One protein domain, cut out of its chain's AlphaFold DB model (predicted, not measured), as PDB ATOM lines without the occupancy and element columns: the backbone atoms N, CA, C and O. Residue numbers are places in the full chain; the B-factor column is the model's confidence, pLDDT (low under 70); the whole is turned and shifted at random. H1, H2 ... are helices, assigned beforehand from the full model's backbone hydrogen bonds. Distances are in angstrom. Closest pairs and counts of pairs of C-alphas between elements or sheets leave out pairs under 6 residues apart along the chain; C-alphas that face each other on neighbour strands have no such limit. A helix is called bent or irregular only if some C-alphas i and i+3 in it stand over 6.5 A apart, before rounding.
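This is residues 6 to 115 of the 269 residues of an uncharacterized protein of Rickettsiales bacterium (UniProt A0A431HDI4). Two long helices, H2 and H6, lie side by side and run opposite ways as the body of a rod. At the end of the rod where H2 ends and H6 begins, the stretch between them winds through a loop-rich head that holds the short helices H3, H4 and H5, and H3 packs back on H2; at the other end lies the small helix H1, near H6. Near residue 44, H2 turns by a kink of 78 degrees into the head. The printed part has 110 residues with six named helices, in the order H1, H2, H3, H4, H5, H6, and no named strand, and its class is all helix. The whole is loose, with a radius of gyration of the C-alphas of 18.2 A, and its C-alphas span 60 by 24 by 19 A.

H2, residues 20 to 51, is the longest helix by residues. It touches H6, residues 84 to 113, with 21 pairs of C-alphas within 8 A. Their closest C-alphas are those of Leu 27 and Ile 101, 6.1 A apart. The two run opposite ways at a shallow tilt of 32 degrees, only just short of steep. H2 is irregular, with C-alphas 43 and 46 at 7.4 A from each other, and its line is a rough one. With residues 38 to 49 alone it touches H3, residues 56 to 61, and the closest C-alphas are those of Gln 45 and Phe 56, 5.9 A apart. H2 and H3 form a helical hairpin, running opposite ways at a shallow tilt of 23 degrees. H3 and H6 are close but not clearly touching, with the closest C-alphas, those of Asn 61 and Asn 98, 6.6 A apart; they run the same way at a steep tilt of 37 degrees, only just beyond shallow. H4, residues 67 to 70, is also close to H6 but not clearly touching it, with the closest C-alphas, those of Leu 67 and Lys 88, 7.6 A apart. H5, residues 77 to 80, touches no helix; it is only just apart from H6, at a closest distance of 8.0 A. H1, residues 6 to 14, is apart from H2, but H1 and H6 are near each other, with 8 pairs of C-alphas within 10 A. In H1 and H6 every pair of O i and N i+4 is within hydrogen-bond range; in H2 24 of 28 are, in H3 0 of 2, although 3 of 3 O i to N i+3 pairs in H3 are within range, and H4 and H5 are too short for an O i to N i+4 pair.

H2 is 42.7 A long from C-alpha 20 at (29.081, -103.129, -90.243) to C-alpha 51 at (32.010, -61.194, -82.925). H6 is 44.4 A long, from C-alpha 84 at (21.695, -65.894, -78.859) to C-alpha 113 at (39.485, -105.479, -88.318). H1 measures 12.4 A and H3 10.1 A from first to last C-alpha, while H4 and H5 have four residues each.

The two C-alphas farthest apart are those of Met 8 in H1 and Lys 79 in H5, at 60.6 A, while those of Lys 6 and Pro 115, the first and last printed, are 14.5 A apart. The printed part has no cut. No link is long: the link from H4 to H5 is short, and the other four are tight. The mean pLDDT of the printed part is 72.5, and 38 residues are under 70: residues 6 to 21, residues 64 to 81, residue 111 and residues 113 to 115. H1 has a mean of 40.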
ATOM      1  N   LYS A   6      42.393-110.461 -76.068       37.25
ATOM      2  CA  LYS A   6      41.826-109.122 -76.161       37.25
ATOM      3  C   LYS A   6      40.999-108.970 -77.446       37.25
ATOM      4  O   LYS A   6      39.969-108.306 -77.440       37.25
ATOM      5  N   TYR A   7      41.406-109.660 -78.512       39.28
ATOM      6  CA  TYR A   7      40.710-109.732 -79.794       39.28
ATOM      7  C   TYR A   7      39.418-110.555 -79.703       39.28
ATOM      8  O   TYR A   7      38.363-110.081 -80.113       39.28
ATOM      9  N   MET A   8      39.470-111.741 -79.082       39.22
ATOM     10  CA  MET A   8      38.291-112.602 -78.874       39.22
ATOM     11  C   MET A   8      37.247-111.963 -77.943       39.22
ATOM     12  O   MET A   8      36.047-112.093 -78.171       39.22
ATOM     13  N   TYR A   9      37.694-111.232 -76.918       40.34
ATOM     14  CA  TYR A   9      36.816-110.479 -76.021       40.34
ATOM     15  C   TYR A   9      36.096-109.337 -76.751       40.34
ATOM     16  O   TYR A   9      34.878-109.214 -76.637       40.34
ATOM     17  N   ASN A  10      36.818-108.554 -77.562       40.69
ATOM     18  CA  ASN A  10      36.203-107.506 -78.377       40.69
ATOM     19  C   ASN A  10      35.158-108.082 -79.347       40.69
ATOM     20  O   ASN A  10      34.082-107.508 -79.459       40.69
ATOM     21  N   LEU A  11      35.431-109.247 -79.949       41.09
ATOM     22  CA  LEU A  11      34.508-109.999 -80.815       41.09
ATOM     23  C   LEU A  11      33.199-110.399 -80.108       41.09
ATOM     24  O   LEU A  11      32.114-110.240 -80.671       41.09
ATOM     25  N   LEU A  12      33.284-110.893 -78.869       39.66
ATOM     26  CA  LEU A  12      32.112-111.287 -78.076       39.66
ATOM     27  C   LEU A  12      31.276-110.080 -77.628       39.66
ATOM     28  O   LEU A  12      30.050-110.168 -77.614       39.66
ATOM     29  N   VAL A  13      31.919-108.953 -77.313       42.03
ATOM     30  CA  VAL A  13      31.237-107.708 -76.919       42.03
ATOM     31  C   VAL A  13      30.572-107.023 -78.121       42.03
ATOM     32  O   VAL A  13      29.497-106.451 -77.975       42.03
ATOM     33  N   THR A  14      31.138-107.126 -79.329       43.12
ATOM     34  CA  THR A  14      30.520-106.581 -80.555       43.12
ATOM     35  C   THR A  14      29.378-107.434 -81.112       43.12
ATOM     36  O   THR A  14      28.533-106.918 -81.841       43.12
ATOM     37  N   ASN A  15      29.288-108.714 -80.732       41.25
ATOM     38  CA  ASN A  15      28.208-109.613 -81.158       41.25
ATOM     39  C   ASN A  15      26.836-109.299 -80.527       41.25
ATOM     40  O   ASN A  15      25.836-109.924 -80.881       41.25
ATOM     41  N   SER A  16      26.728-108.285 -79.661       41.06
ATOM     42  CA  SER A  16      25.436-107.700 -79.306       41.06
ATOM     43  C   SER A  16      24.970-106.710 -80.392       41.06
ATOM     44  O   SER A  16      24.977-105.500 -80.189       41.06
ATOM     45  N   LYS A  17      24.538-107.239 -81.543       47.75
ATOM     46  CA  LYS A  17      23.687-106.561 -82.551       47.75
ATOM     47  C   LYS A  17      24.244-105.343 -83.321       47.75
ATOM     48  O   LYS A  17      23.437-104.608 -83.878       47.75
ATOM     49  N   VAL A  18      25.553-105.103 -83.405       50.53
ATOM     50  CA  VAL A  18      26.078-103.999 -84.242       50.53
ATOM     51  C   VAL A  18      26.746-104.571 -85.489       50.53
ATOM     52  O   VAL A  18      27.885-105.030 -85.429       50.53
ATOM     53  N   THR A  19      26.045-104.576 -86.627       57.41
ATOM     54  CA  THR A  19      26.650-104.994 -87.899       57.41
ATOM     55  C   THR A  19      27.393-103.831 -88.562       57.41
ATOM     56  O   THR A  19      27.098-102.659 -88.328       57.41
ATOM     57  N   LYS A  20      28.364-104.136 -89.434       60.97
ATOM     58  CA  LYS A  20      29.081-103.129 -90.243       60.97
ATOM     59  C   LYS A  20      28.122-102.224 -91.032       60.97
ATOM     60  O   LYS A  20      28.386-101.033 -91.175       60.97
ATOM     61  N   VAL A  21      27.012-102.798 -91.503       56.97
ATOM     62  CA  VAL A  21      25.955-102.109 -92.258       56.97
ATOM     63  C   VAL A  21      25.223-101.088 -91.380       56.97
ATOM     64  O   VAL A  21      24.927 -99.987 -91.841       56.97
ATOM     65  N   ASP A  22      25.004-101.405 -90.102       70.50
ATOM     66  CA  ASP A  22      24.330-100.506 -89.159       70.50
ATOM     67  C   ASP A  22      25.193 -99.280 -88.826       70.50
ATOM     68  O   ASP A  22      24.697 -98.153 -88.837       70.50
ATOM     69  N   VAL A  23      26.505 -99.475 -88.629       78.50
ATOM     70  CA  VAL A  23      27.448 -98.382 -88.319       78.50
ATOM     71  C   VAL A  23      27.570 -97.392 -89.479       78.50
ATOM     72  O   VAL A  23      27.598 -96.183 -89.255       78.50
ATOM     73  N   GLU A  24      27.645 -97.873 -90.724       80.75
ATOM     74  CA  GLU A  24      27.747 -96.988 -91.894       80.75
ATOM     75  C   GLU A  24      26.466 -96.191 -92.134       80.75
ATOM     76  O   GLU A  24      26.529 -94.997 -92.429       80.75
ATOM     77  N   LYS A  25      25.303 -96.824 -91.953       84.94
ATOM     78  CA  LYS A  25      24.007 -96.154 -92.067       84.94
ATOM     79  C   LYS A  25      23.845 -95.059 -91.010       84.94
ATOM     80  O   LYS A  25      23.447 -93.944 -91.347       84.94
ATOM     81  N   GLU A  26      24.180 -95.360 -89.758       85.19
ATOM     82  CA  GLU A  26      24.090 -94.406 -88.650       85.19
ATOM     83  C   GLU A  26      25.088 -93.247 -88.818       85.19
ATOM     84  O   GLU A  26      24.719 -92.081 -88.662       85.19
ATOM     85  N   LEU A  27      26.327 -93.530 -89.236       88.38
ATOM     86  CA  LEU A  27      27.327 -92.503 -89.539       88.38
ATOM     87  C   LEU A  27      26.841 -91.548 -90.640       88.38
ATOM     88  O   LEU A  27      26.924 -90.330 -90.478       88.38
ATOM     89  N   ASN A  28      26.281 -92.085 -91.727       89.06
ATOM     90  CA  ASN A  28      25.726 -91.279 -92.816       89.06
ATOM     91  C   ASN A  28      24.566 -90.391 -92.342       89.06
ATOM     92  O   ASN A  28      24.469 -89.232 -92.746       89.06
ATOM     93  N   GLN A  29      23.712 -90.896 -91.448       90.44
ATOM     94  CA  GLN A  29      22.634 -90.108 -90.855       90.44
ATOM     95  C   GLN A  29      23.181 -88.916 -90.059       90.44
ATOM     96  O   GLN A  29      22.740 -87.787 -90.278       90.44
ATOM     97  N   TYR A  30      24.176 -89.133 -89.193       90.38
ATOM     98  CA  TYR A  30      24.793 -88.044 -88.433       90.38
ATOM     99  C   TYR A  30      25.527 -87.033 -89.323       90.38
ATOM    100  O   TYR A  30      25.453 -85.834 -89.054       90.38
ATOM    101  N   ILE A  31      26.187 -87.478 -90.399       91.44
ATOM    102  CA  ILE A  31      26.819 -86.582 -91.382       91.44
ATOM    103  C   ILE A  31      25.765 -85.703 -92.069       91.44
ATOM    104  O   ILE A  31      25.950 -84.490 -92.181       91.44
ATOM    105  N   ASN A  32      24.626 -86.274 -92.464       91.50
ATOM    106  CA  ASN A  32      23.529 -85.509 -93.059       91.50
ATOM    107  C   ASN A  32      22.956 -84.481 -92.073       91.50
ATOM    108  O   ASN A  32      22.768 -83.317 -92.434       91.50
ATOM    109  N   SER A  33      22.739 -84.874 -90.813       90.75
ATOM    110  CA  SER A  33      22.290 -83.955 -89.760       90.75
ATOM    111  C   SER A  33      23.306 -82.844 -89.482       90.75
ATOM    112  O   SER A  33      22.916 -81.686 -89.335       90.75
ATOM    113  N   LYS A  34      24.609 -83.156 -89.471       91.62
ATOM    114  CA  LYS A  34      25.694 -82.170 -89.347       91.62
ATOM    115  C   LYS A  34      25.631 -81.134 -90.468       91.62
ATOM    116  O   LYS A  34      25.649 -79.939 -90.190       91.62
ATOM    117  N   ASN A  35      25.524 -81.586 -91.718       91.56
ATOM    118  CA  ASN A  35      25.479 -80.706 -92.887       91.56
ATOM    119  C   ASN A  35      24.246 -79.797 -92.868       91.56
ATOM    120  O   ASN A  35      24.356 -78.605 -93.147       91.56
ATOM    121  N   TYR A  36      23.087 -80.334 -92.475       91.88
ATOM    122  CA  TYR A  36      21.870 -79.544 -92.303       91.88
ATOM    123  C   TYR A  36      22.047 -78.435 -91.256       91.88
ATOM    124  O   TYR A  36      21.692 -77.281 -91.501       91.88
ATOM    125  N   ILE A  37      22.645 -78.760 -90.105       87.81
ATOM    126  CA  ILE A  37      22.885 -77.777 -89.046       87.81
ATOM    127  C   ILE A  37      23.894 -76.716 -89.481       87.81
ATOM    128  O   ILE A  37      23.644 -75.533 -89.267       87.81
ATOM    129  N   LEU A  38      24.995 -77.106 -90.124       88.25
ATOM    130  CA  LEU A  38      25.972 -76.150 -90.653       88.25
ATOM    131  C   LEU A  38      25.321 -75.184 -91.649       88.25
ATOM    132  O   LEU A  38      25.513 -73.979 -91.523       88.25
ATOM    133  N   LYS A  39      24.460 -75.684 -92.543       89.62
ATOM    134  CA  LYS A  39      23.686 -74.844 -93.466       89.62
ATOM    135  C   LYS A  39      22.760 -73.869 -92.730       89.62
ATOM    136  O   LYS A  39      22.662 -72.705 -93.093       89.62
ATOM    137  N   SER A  40      22.116 -74.312 -91.646       86.12
ATOM    138  CA  SER A  40      21.277 -73.434 -90.811       86.12
ATOM    139  C   SER A  40      22.067 -72.345 -90.069       86.12
ATOM    140  O   SER A  40      21.483 -71.349 -89.640       86.12
ATOM    141  N   LEU A  41      23.383 -72.531 -89.916       85.50
ATOM    142  CA  LEU A  41      24.283 -71.580 -89.272       85.50
ATOM    143  C   LEU A  41      24.891 -70.567 -90.259       85.50
ATOM    144  O   LEU A  41      25.363 -69.529 -89.800       85.50
ATOM    145  N   GLU A  42      24.850 -70.810 -91.576       86.56
ATOM    146  CA  GLU A  42      25.390 -69.904 -92.613       86.56
ATOM    147  C   GLU A  42      24.912 -68.446 -92.473       86.56
ATOM    148  O   GLU A  42      25.756 -67.551 -92.535       86.56
ATOM    149  N   PRO A  43      23.626 -68.152 -92.173       86.25
ATOM    150  CA  PRO A  43      23.181 -66.773 -91.953       86.25
ATOM    151  C   PRO A  43      23.893 -66.061 -90.789       86.25
ATOM    152  O   PRO A  43      23.952 -64.835 -90.749       86.25
ATOM    153  N   TYR A  44      24.453 -66.818 -89.842       81.50
ATOM    154  CA  TYR A  44      25.199 -66.306 -88.693       81.50
ATOM    155  C   TYR A  44      26.713 -66.277 -88.940       81.50
ATOM    156  O   TYR A  44      27.456 -65.889 -88.042       81.50
ATOM    157  N   GLN A  45      27.202 -66.663 -90.124       85.56
ATOM    158  CA  GLN A  45      28.635 -66.759 -90.428       85.56
ATOM    159  C   GLN A  45      29.375 -65.440 -90.186       85.56
ATOM    160  O   GLN A  45      30.410 -65.431 -89.520       85.56
ATOM    161  N   PHE A  46      28.831 -64.322 -90.680       82.69
ATOM    162  CA  PHE A  46      29.407 -62.994 -90.452       82.69
ATOM    163  C   PHE A  46      29.510 -62.681 -88.957       82.69
ATOM    164  O   PHE A  46      30.536 -62.188 -88.489       82.69
ATOM    165  N   TYR A  47      28.464 -63.013 -88.201       77.69
ATOM    166  CA  TYR A  47      28.430 -62.784 -86.768       77.69
ATOM    167  C   TYR A  47      29.465 -63.641 -86.025       77.69
ATOM    168  O   TYR A  47      30.258 -63.129 -85.238       77.69
ATOM    169  N   ILE A  48      29.488 -64.940 -86.314       78.88
ATOM    170  CA  ILE A  48      30.385 -65.914 -85.687       78.88
ATOM    171  C   ILE A  48      31.844 -65.509 -85.920       78.88
ATOM    172  O   ILE A  48      32.594 -65.389 -84.955       78.88
ATOM    173  N   ASN A  49      32.213 -65.197 -87.165       82.38
ATOM    174  CA  ASN A  49      33.590 -64.860 -87.529       82.38
ATOM    175  C   ASN A  49      34.093 -63.549 -86.907       82.38
ATOM    176  O   ASN A  49      35.266 -63.454 -86.567       82.38
ATOM    177  N   ASN A  50      33.236 -62.531 -86.785       80.75
ATOM    178  CA  ASN A  50      33.677 -61.187 -86.391       80.75
ATOM    179  C   ASN A  50      33.432 -60.868 -84.910       80.75
ATOM    180  O   ASN A  50      34.095 -59.998 -84.350       80.75
ATOM    181  N   PHE A  51      32.476 -61.545 -84.270       73.56
ATOM    182  CA  PHE A  51      32.010 -61.194 -82.925       73.56
ATOM    183  C   PHE A  51      32.112 -62.340 -81.919       73.56
ATOM    184  O   PHE A  51      31.749 -62.161 -80.756       73.56
ATOM    185  N   THR A  52      32.626 -63.502 -82.327       72.75
ATOM    186  CA  THR A  52      32.928 -64.610 -81.416       72.75
ATOM    187  C   THR A  52      34.401 -64.992 -81.502       72.75
ATOM    188  O   THR A  52      35.119 -64.592 -82.411       72.75
ATOM    189  N   ARG A  53      34.884 -65.779 -80.538       72.12
ATOM    190  CA  ARG A  53      36.261 -66.306 -80.526       72.12
ATOM    191  C   ARG A  53      36.402 -67.607 -81.330       72.12
ATOM    192  O   ARG A  53      37.299 -68.400 -81.043       72.12
ATOM    193  N   ILE A  54      35.462 -67.891 -82.227       74.62
ATOM    194  CA  ILE A  54      35.399 -69.121 -83.017       74.62
ATOM    195  C   ILE A  54      35.160 -68.732 -84.470       74.62
ATOM    196  O   ILE A  54      34.247 -67.958 -84.744       74.62
ATOM    197  N   ASN A  55      35.919 -69.311 -85.397       81.75
ATOM    198  CA  ASN A  55      35.609 -69.170 -86.811       81.75
ATOM    199  C   ASN A  55      34.516 -70.158 -87.213       81.75
ATOM    200  O   ASN A  55      34.436 -71.274 -86.702       81.75
ATOM    201  N   PHE A  56      33.702 -69.787 -88.194       82.88
ATOM    202  CA  PHE A  56      32.668 -70.657 -88.745       82.88
ATOM    203  C   PHE A  56      33.231 -72.008 -89.214       82.88
ATOM    204  O   PHE A  56      32.598 -73.045 -89.037       82.88
ATOM    205  N   GLU A  57      34.457 -72.014 -89.735       84.31
ATOM    206  CA  GLU A  57      35.145 -73.233 -90.159       84.31
ATOM    207  C   GLU A  57      35.480 -74.166 -88.983       84.31
ATOM    208  O   GLU A  57      35.330 -75.384 -89.090       84.31
ATOM    209  N   ASP A  58      35.824 -73.607 -87.819       82.06
ATOM    210  CA  ASP A  58      36.128 -74.377 -86.609       82.06
ATOM    211  C   ASP A  58      34.894 -75.135 -86.090       82.06
ATOM    212  O   ASP A  58      35.016 -76.167 -85.420       82.06
ATOM    213  N   LEU A  59      33.684 -74.664 -86.427       82.25
ATOM    214  CA  LEU A  59      32.427 -75.321 -86.060       82.25
ATOM    215  C   LEU A  59      32.266 -76.688 -86.721       82.25
ATOM    216  O   LEU A  59      31.604 -77.563 -86.157       82.25
ATOM    217  N   LYS A  60      32.905 -76.926 -87.871       84.38
ATOM    218  CA  LYS A  60      32.824 -78.225 -88.550       84.38
ATOM    219  C   LYS A  60      33.343 -79.360 -87.674       84.38
ATOM    220  O   LYS A  60      32.814 -80.460 -87.765       84.38
ATOM    221  N   ASN A  61      34.321 -79.110 -86.804       82.38
ATOM    222  CA  ASN A  61      34.977 -80.153 -86.007       82.38
ATOM    223  C   ASN A  61      34.866 -79.919 -84.493       82.38
ATOM    224  O   ASN A  61      35.576 -80.548 -83.700       82.38
ATOM    225  N   ILE A  62      33.975 -79.021 -84.066       81.50
ATOM    226  CA  ILE A  62      33.816 -78.681 -82.654       81.50
ATOM    227  C   ILE A  62      33.264 -79.870 -81.857       81.50
ATOM    228  O   ILE A  62      32.243 -80.457 -82.209       81.50
ATOM    229  N   THR A  63      33.959 -80.238 -80.776       73.81
ATOM    230  CA  THR A  63      33.606 -81.395 -79.927       73.81
ATOM    231  C   THR A  63      33.584 -81.087 -78.427       73.81
ATOM    232  O   THR A  63      33.000 -81.858 -77.667       73.81
ATOM    233  N   ASN A  64      34.168 -79.964 -77.983       68.50
ATOM    234  CA  ASN A  64      34.308 -79.625 -76.563       68.50
ATOM    235  C   ASN A  64      33.477 -78.412 -76.128       68.50
ATOM    236  O   ASN A  64      33.440 -77.372 -76.787       68.50
ATOM    237  N   TYR A  65      32.871 -78.565 -74.949       57.91
ATOM    238  CA  TYR A  65      32.022 -77.594 -74.271       57.91
ATOM    239  C   TYR A  65      32.870 -76.494 -73.620       57.91
ATOM    240  O   TYR A  65      33.395 -76.647 -72.523       57.91
ATOM    241  N   ASN A  66      32.999 -75.363 -74.308       55.44
ATOM    242  CA  ASN A  66      33.191 -74.068 -73.651       55.44
ATOM    243  C   ASN A  66      32.622 -72.933 -74.519       55.44
ATOM    244  O   ASN A  66      33.223 -71.871 -74.696       55.44
ATOM    245  N   LEU A  67      31.451 -73.198 -75.109       57.78
ATOM    246  CA  LEU A  67      30.727 -72.266 -75.972       57.78
ATOM    247  C   LEU A  67      30.396 -70.967 -75.228       57.78
ATOM    248  O   LEU A  67      30.556 -69.904 -75.802       57.78
ATOM    249  N   ASN A  68      30.081 -71.024 -73.931       52.69
ATOM    250  CA  ASN A  68      29.794 -69.829 -73.125       52.69
ATOM    251  C   ASN A  68      30.977 -68.847 -73.045       52.69
ATOM    252  O   ASN A  68      30.780 -67.636 -73.090       52.69
ATOM    253  N   TYR A  69      32.214 -69.347 -72.955       54.88
ATOM    254  CA  TYR A  69      33.405 -68.493 -72.867       54.88
ATOM    255  C   TYR A  69      33.877 -67.995 -74.240       54.88
ATOM    256  O   TYR A  69      34.430 -66.897 -74.358       54.88
ATOM    257  N   LYS A  70      33.672 -68.806 -75.284       55.91
ATOM    258  CA  LYS A  70      34.117 -68.508 -76.651       55.91
ATOM    259  C   LYS A  70      33.105 -67.695 -77.461       55.91
ATOM    260  O   LYS A  70      33.517 -66.867 -78.264       55.91
ATOM    261  N   LEU A  71      31.811 -67.871 -77.211       57.62
ATOM    262  CA  LEU A  71      30.746 -67.058 -77.796       57.62
ATOM    263  C   LEU A  71      30.574 -65.718 -77.092       57.62
ATOM    264  O   LEU A  71      29.647 -65.030 -77.488       57.62
ATOM    265  N   ARG A  72      31.402 -65.392 -76.071       56.12
ATOM    266  CA  ARG A  72      31.321 -64.200 -75.202       56.12
ATOM    267  C   ARG A  72      30.605 -63.068 -75.931       56.12
ATOM    268  O   ARG A  72      31.191 -62.342 -76.727       56.12
ATOM    269  N   ILE A  73      29.302 -63.041 -75.690       54.41
ATOM    270  CA  ILE A  73      28.335 -62.246 -76.421       54.41
ATOM    271  C   ILE A  73      28.644 -60.825 -75.981       54.41
ATOM    272  O   ILE A  73      28.398 -60.464 -74.832       54.41
ATOM    273  N   ASN A  74      29.319 -60.064 -76.839       52.41
ATOM    274  CA  ASN A  74      29.588 -58.664 -76.550       52.41
ATOM    275  C   ASN A  74      28.226 -57.974 -76.353       52.41
ATOM    276  O   ASN A  74      27.293 -58.279 -77.091       52.41
ATOM    277  N   SER A  75      28.077 -57.062 -75.393       49.53
ATOM    278  CA  SER A  75      26.783 -56.464 -74.990       49.53
ATOM    279  C   SER A  75      26.022 -55.708 -76.100       49.53
ATOM    280  O   SER A  75      24.943 -55.178 -75.871       49.53
ATOM    281  N   ASN A  76      26.553 -55.675 -77.325       53.12
ATOM    282  CA  ASN A  76      25.951 -55.084 -78.518       53.12
ATOM    283  C   ASN A  76      25.146 -56.076 -79.387       53.12
ATOM    284  O   ASN A  76      24.670 -55.686 -80.445       53.12
ATOM    285  N   THR A  77      24.988 -57.345 -79.008       53.97
ATOM    286  CA  THR A  77      24.339 -58.370 -79.860       53.97
ATOM    287  C   THR A  77      22.839 -58.208 -80.022       53.97
ATOM    288  O   THR A  77      22.294 -58.583 -81.059       53.97
ATOM    289  N   GLU A  78      22.179 -57.596 -79.041       55.00
ATOM    290  CA  GLU A  78      20.767 -57.215 -79.142       55.00
ATOM    291  C   GLU A  78      20.543 -56.189 -80.266       55.00
ATOM    292  O   GLU A  78      19.503 -56.219 -80.920       55.00
ATOM    293  N   LYS A  79      21.556 -55.367 -80.600       57.22
ATOM    294  CA  LYS A  79      21.495 -54.403 -81.716       57.22
ATOM    295  C   LYS A  79      21.447 -55.064 -83.099       57.22
ATOM    296  O   LYS A  79      21.084 -54.399 -84.061       57.22
ATOM    297  N   PHE A  80      21.803 -56.346 -83.205       61.34
ATOM    298  CA  PHE A  80      21.791 -57.105 -84.461       61.34
ATOM    299  C   PHE A  80      20.599 -58.070 -84.574       61.34
ATOM    300  O   PHE A  80      20.520 -58.818 -85.545       61.34
ATOM    301  N   GLY A  81      19.681 -58.087 -83.594       65.75
ATOM    302  CA  GLY A  81      18.480 -58.934 -83.628       65.75
ATOM    303  C   GLY A  81      18.753 -60.444 -83.566       65.75
ATOM    304  O   GLY A  81      17.914 -61.241 -83.980       65.75
ATOM    305  N   ILE A  82      19.931 -60.858 -83.083       70.12
ATOM    306  CA  ILE A  82      20.334 -62.268 -83.042       70.12
ATOM    307  C   ILE A  82      19.813 -62.924 -81.763       70.12
ATOM    308  O   ILE A  82      20.204 -62.552 -80.656       70.12
ATOM    309  N   ASP A  83      18.996 -63.968 -81.917       76.12
ATOM    310  CA  ASP A  83      18.595 -64.841 -80.811       76.12
ATOM    311  C   ASP A  83      19.776 -65.729 -80.387       76.12
ATOM    312  O   ASP A  83      20.052 -66.803 -80.937       76.12
ATOM    313  N   THR A  84      20.502 -65.236 -79.391       72.31
ATOM    314  CA  THR A  84      21.695 -65.894 -78.859       72.31
ATOM    315  C   THR A  84      21.387 -67.234 -78.191       72.31
ATOM    316  O   THR A  84      22.243 -68.120 -78.179       72.31
ATOM    317  N   GLU A  85      20.176 -67.427 -77.673       76.00
ATOM    318  CA  GLU A  85      19.778 -68.658 -76.996       76.00
ATOM    319  C   GLU A  85      19.469 -69.760 -78.012       76.00
ATOM    320  O   GLU A  85      19.921 -70.902 -77.870       76.00
ATOM    321  N   LYS A  86      18.798 -69.402 -79.111       79.44
ATOM    322  CA  LYS A  86      18.626 -70.286 -80.268       79.44
ATOM    323  C   LYS A  86      19.970 -70.699 -80.867       79.44
ATOM    324  O   LYS A  86      20.176 -71.886 -81.121       79.44
ATOM    325  N   LEU A  87      20.906 -69.762 -81.032       77.88
ATOM    326  CA  LEU A  87      22.245 -70.057 -81.555       77.88
ATOM    327  C   LEU A  87      23.005 -71.051 -80.658       77.88
ATOM    328  O   LEU A  87      23.560 -72.030 -81.157       77.88
ATOM    329  N   LYS A  88      22.976 -70.864 -79.331       77.56
ATOM    330  CA  LYS A  88      23.575 -71.815 -78.374       77.56
ATOM    331  C   LYS A  88      22.979 -73.213 -78.504       77.56
ATOM    332  O   LYS A  88      23.727 -74.189 -78.522       77.56
ATOM    333  N   ARG A  89      21.650 -73.327 -78.613       80.81
ATOM    334  CA  ARG A  89      20.973 -74.626 -78.783       80.81
ATOM    335  C   ARG A  89      21.463 -75.341 -80.036       80.81
ATOM    336  O   ARG A  89      21.832 -76.509 -79.954       80.81
ATOM    337  N   ILE A  90      21.531 -74.636 -81.165       83.19
ATOM    338  CA  ILE A  90      22.004 -75.200 -82.436       83.19
ATOM    339  C   ILE A  90      23.461 -75.677 -82.313       83.19
ATOM    340  O   ILE A  90      23.788 -76.792 -82.720       83.19
ATOM    341  N   LEU A  91      24.329 -74.878 -81.688       82.19
ATOM    342  CA  LEU A  91      25.740 -75.223 -81.490       82.19
ATOM    343  C   LEU A  91      25.943 -76.406 -80.530       82.19
ATOM    344  O   LEU A  91      26.831 -77.231 -80.751       82.19
ATOM    345  N   ASN A  92      25.103 -76.537 -79.501       82.00
ATOM    346  CA  ASN A  92      25.117 -77.693 -78.604       82.00
ATOM    347  C   ASN A  92      24.746 -78.982 -79.344       82.00
ATOM    348  O   ASN A  92      25.417 -80.000 -79.174       82.00
ATOM    349  N   VAL A  93      23.723 -78.933 -80.204       86.00
ATOM    350  CA  VAL A  93      23.336 -80.079 -81.041       86.00
ATOM    351  C   VAL A  93      24.472 -80.451 -82.000       86.00
ATOM    352  O   VAL A  93      24.808 -81.628 -82.116       86.00
ATOM    353  N   LEU A  94      25.125 -79.466 -82.627       87.06
ATOM    354  CA  LEU A  94      26.283 -79.701 -83.497       87.06
ATOM    355  C   LEU A  94      27.438 -80.399 -82.758       87.06
ATOM    356  O   LEU A  94      28.038 -81.333 -83.291       87.06
ATOM    357  N   CYS A  95      27.727 -79.983 -81.521       86.06
ATOM    358  CA  CYS A  95      28.753 -80.615 -80.690       86.06
ATOM    359  C   CYS A  95      28.439 -82.089 -80.408       86.06
ATOM    360  O   CYS A  95      29.326 -82.934 -80.529       86.06
ATOM    361  N   GLU A  96      27.194 -82.408 -80.042       86.56
ATOM    362  CA  GLU A  96      26.786 -83.795 -79.781       86.56
ATOM    363  C   GLU A  96      26.850 -84.660 -81.043       86.56
ATOM    364  O   GLU A  96      27.376 -85.773 -81.006       86.56
ATOM    365  N   ILE A  97      26.426 -84.125 -82.190       87.50
ATOM    366  CA  ILE A  97      26.556 -84.817 -83.477       87.50
ATOM    367  C   ILE A  97      28.027 -85.113 -83.793       87.50
ATOM    368  O   ILE A  97      28.363 -86.251 -84.114       87.50
ATOM    369  N   ASN A  98      28.926 -84.135 -83.648       88.69
ATOM    370  CA  ASN A  98      30.354 -84.337 -83.908       88.69
ATOM    371  C   ASN A  98      30.993 -85.361 -82.951       88.69
ATOM    372  O   ASN A  98      31.842 -86.151 -83.374       88.69
ATOM    373  N   LYS A  99      30.582 -85.402 -81.676       88.31
ATOM    374  CA  LYS A  99      31.018 -86.447 -80.731       88.31
ATOM    375  C   LYS A  99      30.563 -87.837 -81.179       88.31
ATOM    376  O   LYS A  99      31.360 -88.777 -81.144       88.31
ATOM    377  N   ASN A 100      29.309 -87.963 -81.613       87.50
ATOM    378  CA  ASN A 100      28.752 -89.230 -82.087       87.50
ATOM    379  C   ASN A 100      29.430 -89.706 -83.375       87.50
ATOM    380  O   ASN A 100      29.808 -90.875 -83.449       87.50
ATOM    381  N   ILE A 101      29.691 -88.807 -84.329       89.38
ATOM    382  CA  ILE A 101      30.472 -89.106 -85.541       89.38
ATOM    383  C   ILE A 101      31.841 -89.676 -85.162       89.38
ATOM    384  O   ILE A 101      32.168 -90.789 -85.563       89.38
ATOM    385  N   LYS A 102      32.598 -88.984 -84.300       89.06
ATOM    386  CA  LYS A 102      33.933 -89.431 -83.866       89.06
ATOM    387  C   LYS A 102      33.902 -90.811 -83.195       89.06
ATOM    388  O   LYS A 102      34.809 -91.626 -83.369       89.06
ATOM    389  N   LYS A 103      32.859 -91.089 -82.408       86.00
ATOM    390  CA  LYS A 103      32.650 -92.400 -81.775       86.00
ATOM    391  C   LYS A 103      32.361 -93.490 -82.815       86.00
ATOM    392  O   LYS A 103      32.914 -94.588 -82.712       86.00
ATOM    393  N   LEU A 104      31.518 -93.199 -83.804       84.44
ATOM    394  CA  LEU A 104      31.151 -94.136 -84.868       84.44
ATOM    395  C   LEU A 104      32.316 -94.405 -85.826       84.44
ATOM    396  O   LEU A 104      32.521 -95.556 -86.193       84.44
ATOM    397  N   GLU A 105      33.131 -93.404 -86.159       86.44
ATOM    398  CA  GLU A 105      34.351 -93.570 -86.965       86.44
ATOM    399  C   GLU A 105      35.332 -94.544 -86.305       86.44
ATOM    400  O   GLU A 105      35.750 -95.522 -86.925       86.44
ATOM    401  N   LYS A 106      35.604 -94.363 -85.006       84.00
ATOM    402  CA  LYS A 106      36.432 -95.300 -84.232       84.00
ATOM    403  C   LYS A 106      35.840 -96.713 -84.218       84.00
ATOM    404  O   LYS A 106      36.561 -97.702 -84.308       84.00
ATOM    405  N   THR A 107      34.517 -96.817 -84.110       78.06
ATOM    406  CA  THR A 107      33.814 -98.109 -84.143       78.06
ATOM    407  C   THR A 107      33.927 -98.764 -85.523       78.06
ATOM    408  O   THR A 107      34.182 -99.963 -85.610       78.06
ATOM    409  N   LYS A 108      33.818 -97.987 -86.606       81.44
ATOM    410  CA  LYS A 108      33.966 -98.451 -87.991       81.44
ATOM    411  C   LYS A 108      35.359 -99.020 -88.258       81.44
ATOM    412  O   LYS A 108      35.472-100.052 -88.920       81.44
ATOM    413  N   GLU A 109      36.404 -98.383 -87.733       78.25
ATOM    414  CA  GLU A 109      37.776 -98.898 -87.816       78.25
ATOM    415  C   GLU A 109      37.918-100.248 -87.115       78.25
ATOM    416  O   GLU A 109      38.441-101.190 -87.707       78.25
ATOM    417  N   ILE A 110      37.377-100.380 -85.901       72.50
ATOM    418  CA  ILE A 110      37.395-101.644 -85.153       72.50
ATOM    419  C   ILE A 110      36.661-102.735 -85.939       72.50
ATOM    420  O   ILE A 110      37.218-103.806 -86.162       72.50
ATOM    421  N   VAL A 111      35.450-102.464 -86.431       69.00
ATOM    422  CA  VAL A 111      34.653-103.444 -87.188       69.00
ATOM    423  C   VAL A 111      35.350-103.885 -88.478       69.00
ATOM    424  O   VAL A 111      35.240-105.046 -88.859       69.00
ATOM    425  N   LYS A 112      36.125-103.009 -89.132       71.06
ATOM    426  CA  LYS A 112      36.949-103.373 -90.300       71.06
ATOM    427  C   LYS A 112      37.989-104.453 -89.993       71.06
ATOM    428  O   LYS A 112      38.352-105.203 -90.891       71.06
ATOM    429  N   THR A 113      38.471-104.508 -88.755       68.38
ATOM    430  CA  THR A 113      39.485-105.479 -88.318       68.38
ATOM    431  C   THR A 113      38.885-106.811 -87.856       68.38
ATOM    432  O   THR A 113      39.613-107.788 -87.672       68.38
ATOM    433  N   ILE A 114      37.563-106.878 -87.674       67.00
ATOM    434  CA  ILE A 114      36.868-108.092 -87.244       67.00
ATOM    435  C   ILE A 114      36.609-108.971 -88.480       67.00
ATOM    436  O   ILE A 114      35.985-108.496 -89.435       67.00
ATOM    437  N   PRO A 115      37.068-110.237 -88.500       67.06
ATOM    438  CA  PRO A 115      36.763-111.150 -89.595       67.06
ATOM    439  C   PRO A 115      35.252-111.386 -89.690       67.06
ATOM    440  O   PRO A 115      34.549-111.402 -88.677       67.06
TER     441      PRO A 115